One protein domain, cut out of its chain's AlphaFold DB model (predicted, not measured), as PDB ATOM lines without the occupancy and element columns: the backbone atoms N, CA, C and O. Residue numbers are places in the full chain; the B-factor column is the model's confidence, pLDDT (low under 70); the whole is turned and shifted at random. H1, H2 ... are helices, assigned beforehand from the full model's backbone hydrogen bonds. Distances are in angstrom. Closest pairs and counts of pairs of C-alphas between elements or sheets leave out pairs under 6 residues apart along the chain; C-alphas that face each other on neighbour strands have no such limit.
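Overview. This is residues 472 to 513 of the 513 residues of the protein "Developmental regulatory protein wetA" of Bimuria novae-zelandiae CBS 107.79 (UniProt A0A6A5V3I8). One long helix, H1, turns a corner at its far end into the short helix H2, and the tail, residues 506 to 513, folds back, giving a hook with a long shaft. Residues 472 to 485 of H1 stick out free. The printed part has 42 residues with two named helices, H1 then H2, and no named strand; its class is all helix. It is loose, with a radius of gyration of the C-alphas of 12.4 A, and elongated, spanning 36 by 19 by 12 A.

Arrangement. H1, residues 472 to 495, touches H2, residues 500 to 505, only at the corner by their tight link, and only just, with 3 pairs of C-alphas within 8 A. H1 does so with residues 490 to 494 alone; the closest C-alphas, those of Ile 494 and Ile 500, are 7.3 A apart. They run opposite ways at a steep tilt of 68 degrees, only just short of about perpendicular. In both helices every O i to N i+4 pair is within hydrogen-bond range.

Along the chain. H1 runs 34.3 A from C-alpha 472 at (13.237, 35.117, 105.137). H2 runs 8.5 A, ending at C-alpha 505 at (20.781, 4.778, 92.183).

Size, cuts and confidence. The C-alphas farthest apart, those of Ala 472 and Gly 497, are 37.8 A apart. The printed part has no cut; residues 510 to 513 are under pLDDT 70.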
ATOM      1  N   ALA A 472      13.306  36.408 104.449       80.50
ATOM      2  CA  ALA A 472      13.237  35.117 105.137       80.50
ATOM      3  C   ALA A 472      11.873  34.422 104.962       80.50
ATOM      4  O   ALA A 472      11.820  33.211 104.765       80.50
ATOM      5  N   ARG A 473      10.767  35.184 104.965       86.44
ATOM      6  CA  ARG A 473       9.430  34.648 104.672       86.44
ATOM      7  C   ARG A 473       9.322  34.094 103.243       86.44
ATOM      8  O   ARG A 473       8.966  32.931 103.095       86.44
ATOM      9  N   ARG A 474       9.666  34.882 102.217       88.62
ATOM     10  CA  ARG A 474       9.615  34.442 100.805       88.62
ATOM     11  C   ARG A 474      10.557  33.273 100.521       88.62
ATOM     12  O   ARG A 474      10.240  32.403  99.721       88.62
ATOM     13  N   GLU A 475      11.716  33.259 101.170       88.06
ATOM     14  CA  GLU A 475      12.736  32.215 101.047       88.06
ATOM     15  C   GLU A 475      12.248  30.895 101.667       88.06
ATOM     16  O   GLU A 475      12.343  29.853 101.018       88.06
ATOM     17  N   LYS A 476      11.591  30.948 102.838       89.44
ATOM     18  CA  LYS A 476      10.879  29.796 103.412       89.44
ATOM     19  C   LYS A 476       9.742  29.316 102.502       89.44
ATOM     20  O   LYS A 476       9.681  28.130 102.199       89.44
ATOM     21  N   GLU A 477       8.873  30.217 102.039       91.00
ATOM     22  CA  GLU A 477       7.740  29.883 101.157       91.00
ATOM     23  C   GLU A 477       8.213  29.241  99.832       91.00
ATOM     24  O   GLU A 477       7.583  28.312  99.326       91.00
ATOM     25  N   ALA A 478       9.361  29.670  99.294       90.31
ATOM     26  CA  ALA A 478       9.979  29.068  98.112       90.31
ATOM     27  C   ALA A 478      10.595  27.681  98.387       90.31
ATOM     28  O   ALA A 478      10.432  26.775  97.567       90.31
ATOM     29  N   ALA A 479      11.273  27.495  99.525       89.25
ATOM     30  CA  ALA A 479      11.820  26.198  99.933       89.25
ATOM     31  C   ALA A 479      10.706  25.168 100.196       89.25
ATOM     32  O   ALA A 479      10.759  24.044  99.696       89.25
ATOM     33  N   GLU A 480       9.646  25.576 100.894       92.88
ATOM     34  CA  GLU A 480       8.465  24.753 101.164       92.88
ATOM     35  C   GLU A 480       7.743  24.352  99.866       92.88
ATOM     36  O   GLU A 480       7.396  23.183  99.684       92.88
ATOM     37  N   LYS A 481       7.614  25.276  98.900       93.94
ATOM     38  CA  LYS A 481       7.066  24.966  97.570       93.94
ATOM     39  C   LYS A 481       7.931  23.966  96.791       93.94
ATOM     40  O   LYS A 481       7.368  23.100  96.123       93.94
ATOM     41  N   ARG A 482       9.266  24.043  96.883       89.94
ATOM     42  CA  ARG A 482      10.178  23.049  96.278       89.94
ATOM     43  C   ARG A 482       9.997  21.668  96.905       89.94
ATOM     44  O   ARG A 482       9.769  20.717  96.167       89.94
ATOM     45  N   ARG A 483      10.001  21.572  98.242       91.25
ATOM     46  CA  ARG A 483       9.754  20.314  98.972       91.25
ATOM     47  C   ARG A 483       8.393  19.702  98.626       91.25
ATOM     48  O   ARG A 483       8.308  18.500  98.407       91.25
ATOM     49  N   LYS A 484       7.328  20.505  98.539       94.50
ATOM     50  CA  LYS A 484       6.001  19.993  98.156       94.50
ATOM     51  C   LYS A 484       5.980  19.462  96.717       94.50
ATOM     52  O   LYS A 484       5.288  18.486  96.446       94.50
ATOM     53  N   LEU A 485       6.743  20.074  95.806       93.06
ATOM     54  CA  LEU A 485       6.867  19.614  94.421       93.06
ATOM     55  C   LEU A 485       7.668  18.307  94.327       93.06
ATOM     56  O   LEU A 485       7.206  17.388  93.661       93.06
ATOM     57  N   SER A 486       8.801  18.172  95.028       90.62
ATOM     58  CA  SER A 486       9.560  16.910  95.036       90.62
ATOM     59  C   SER A 486       8.776  15.765  95.683       90.62
ATOM     60  O   SER A 486       8.738  14.673  95.125       90.62
ATOM     61  N   GLN A 487       8.054  16.014  96.782       92.25
ATOM     62  CA  GLN A 487       7.153  15.020  97.382       92.25
ATOM     63  C   GLN A 487       6.021  14.596  96.428       92.25
ATOM     64  O   GLN A 487       5.708  13.410  96.340       92.25
ATOM     65  N   ALA A 488       5.436  15.534  95.673       93.94
ATOM     66  CA  ALA A 488       4.430  15.212  94.659       93.94
ATOM     67  C   ALA A 488       5.015  14.413  93.480       93.94
ATOM     68  O   ALA A 488       4.363  13.494  92.992       93.94
ATOM     69  N   ALA A 489       6.247  14.717  93.054       93.12
ATOM     70  CA  ALA A 489       6.944  13.969  92.010       93.12
ATOM     71  C   ALA A 489       7.263  12.530  92.449       93.12
ATOM     72  O   ALA A 489       6.970  11.597  91.708       93.12
ATOM     73  N   VAL A 490       7.772  12.332  93.673       92.19
ATOM     74  CA  VAL A 490       8.004  10.989  94.238       92.19
ATOM     75  C   VAL A 490       6.692  10.204  94.342       92.19
ATOM     76  O   VAL A 490       6.654   9.051  93.919       92.19
ATOM     77  N   LYS A 491       5.588  10.822  94.801       94.31
ATOM     78  CA  LYS A 491       4.269  10.161  94.790       94.31
ATOM     79  C   LYS A 491       3.855   9.749  93.375       94.31
ATOM     80  O   LYS A 491       3.433   8.616  93.198       94.31
ATOM     81  N   ALA A 492       3.998  10.628  92.383       94.69
ATOM     82  CA  ALA A 492       3.625  10.326  91.001       94.69
ATOM     83  C   ALA A 492       4.459   9.182  90.393       94.69
ATOM     84  O   ALA A 492       3.919   8.380  89.638       94.69
ATOM     85  N   VAL A 493       5.745   9.061  90.751       93.81
ATOM     86  CA  VAL A 493       6.584   7.913  90.361       93.81
ATOM     87  C   VAL A 493       6.049   6.616  90.976       93.81
ATOM     88  O   VAL A 493       5.860   5.648  90.246       93.81
ATOM     89  N   ILE A 494       5.733   6.606  92.277       93.75
ATOM     90  CA  ILE A 494       5.158   5.435  92.968       93.75
ATOM     91  C   ILE A 494       3.803   5.040  92.361       93.75
ATOM     92  O   ILE A 494       3.550   3.869  92.097       93.75
ATOM     93  N   GLU A 495       2.937   6.023  92.114       93.44
ATOM     94  CA  GLU A 495       1.582   5.844  91.576       93.44
ATOM     95  C   GLU A 495       1.591   5.338  90.123       93.44
ATOM     96  O   GLU A 495       0.706   4.582  89.732       93.44
ATOM     97  N   ALA A 496       2.636   5.661  89.354       95.19
ATOM     98  CA  ALA A 496       2.906   5.097  88.031       95.19
ATOM     99  C   ALA A 496       3.623   3.725  88.061       95.19
ATOM    100  O   ALA A 496       3.998   3.211  87.006       95.19
ATOM    101  N   GLY A 497       3.857   3.132  89.240       94.88
ATOM    102  CA  GLY A 497       4.575   1.858  89.393       94.88
ATOM    103  C   GLY A 497       6.092   1.945  89.164       94.88
ATOM    104  O   GLY A 497       6.733   0.933  88.885       94.88
ATOM    105  N   GLY A 498       6.673   3.144  89.249       92.38
ATOM    106  CA  GLY A 498       8.098   3.391  89.050       92.38
ATOM    107  C   GLY A 498       8.962   2.989  90.251       92.38
ATOM    108  O   GLY A 498       8.661   3.308  91.399       92.38
ATOM    109  N   ASP A 499      10.081   2.323  89.965       91.06
ATOM    110  CA  ASP A 499      11.071   1.889  90.957       91.06
ATOM    111  C   ASP A 499      11.895   3.077  91.495       91.06
ATOM    112  O   ASP A 499      12.781   3.606  90.816       91.06
ATOM    113  N   ILE A 500      11.619   3.478  92.741       89.06
ATOM    114  CA  ILE A 500      12.352   4.544  93.446       89.06
ATOM    115  C   ILE A 500      13.837   4.181  93.612       89.06
ATOM    116  O   ILE A 500      14.698   5.043  93.458       89.06
ATOM    117  N   GLY A 501      14.156   2.908  93.874       87.06
ATOM    118  CA  GLY A 501      15.525   2.450  94.131       87.06
ATOM    119  C   GLY A 501      16.426   2.562  92.899       87.06
ATOM    120  O   GLY A 501      17.622   2.834  93.018       87.06
ATOM    121  N   ARG A 502      15.852   2.446  91.695       85.06
ATOM    122  CA  ARG A 502      16.520   2.843  90.445       85.06
ATOM    123  C   ARG A 502      16.772   4.346  90.375       85.06
ATOM    124  O   ARG A 502      17.881   4.748  90.037       85.06
ATOM    125  N   LEU A 503      15.779   5.167  90.712       82.25
ATOM    126  CA  LEU A 503      15.856   6.628  90.592       82.25
ATOM    127  C   LEU A 503      16.841   7.266  91.596       82.25
ATOM    128  O   LEU A 503      17.515   8.247  91.272       82.25
ATOM    129  N   GLU A 504      16.977   6.680  92.787       86.31
ATOM    130  CA  GLU A 504      18.031   7.000  93.760       86.31
ATOM    131  C   GLU A 504      19.412   6.548  93.260       86.31
ATOM    132  O   GLU A 504      20.365   7.327  93.276       86.31
ATOM    133  N   LYS A 505      19.525   5.320  92.734       85.56
ATOM    134  CA  LYS A 505      20.781   4.778  92.183       85.56
ATOM    135  C   LYS A 505      21.290   5.539  90.952       85.56
ATOM    136  O   LYS A 505      22.497   5.603  90.734       85.56
ATOM    137  N   GLU A 506      20.392   6.117  90.162       84.12
ATOM    138  CA  GLU A 506      20.708   6.993  89.026       84.12
ATOM    139  C   GLU A 506      21.011   8.447  89.464       84.12
ATOM    140  O   GLU A 506      21.290   9.301  88.626       84.12
ATOM    141  N   GLY A 507      21.002   8.743  90.773       77.88
ATOM    142  CA  GLY A 507      21.382  10.042  91.345       77.88
ATOM    143  C   GLY A 507      20.360  11.164  91.132       77.88
ATOM    144  O   GLY A 507      20.635  12.321  91.452       77.88
ATOM    145  N   LEU A 508      19.180  10.839  90.596       74.31
ATOM    146  CA  LEU A 508      18.115  11.797  90.283       74.31
ATOM    147  C   LEU A 508      17.296  12.185  91.524       74.31
ATOM    148  O   LEU A 508      16.737  13.281  91.575       74.31
ATOM    149  N   LEU A 509      17.274  11.322  92.544       72.38
ATOM    150  CA  LEU A 509      16.766  11.629  93.880       72.38
ATOM    151  C   LEU A 509      17.914  11.851  94.873       72.38
ATOM    152  O   LEU A 509      18.291  10.958  95.627       72.38
ATOM    153  N   VAL A 510      18.418  13.084  94.933       65.19
ATOM    154  CA  VAL A 510      19.154  13.553  96.116       65.19
ATOM    155  C   VAL A 510      18.128  13.867  97.208       65.19
ATOM    156  O   VAL A 510      17.608  14.984  97.282       65.19
ATOM    157  N   LEU A 511      17.810  12.876  98.044       67.88
ATOM    158  CA  LEU A 511      17.174  13.148  99.332       67.88
ATOM    159  C   LEU A 511      18.199  13.857 100.226       67.88
ATOM    160  O   LEU A 511      19.208  13.280 100.620       67.88
ATOM    161  N   GLU A 512      17.930  15.124 100.532       60.38
ATOM    162  CA  GLU A 512      18.625  15.882 101.574       60.38
ATOM    163  C   GLU A 512      18.141  15.358 102.939       60.38
ATOM    164  O   GLU A 512      17.089  15.776 103.432       60.38
ATOM    165  N   SER A 513      18.862  14.357 103.463       48.69
ATOM    166  CA  SER A 513      18.565  13.587 104.684       48.69
ATOM    167  C   SER A 513      19.174  14.191 105.949       48.69
ATOM    168  O   SER A 513      20.422  14.330 105.952       48.69
TER     169      SER A 513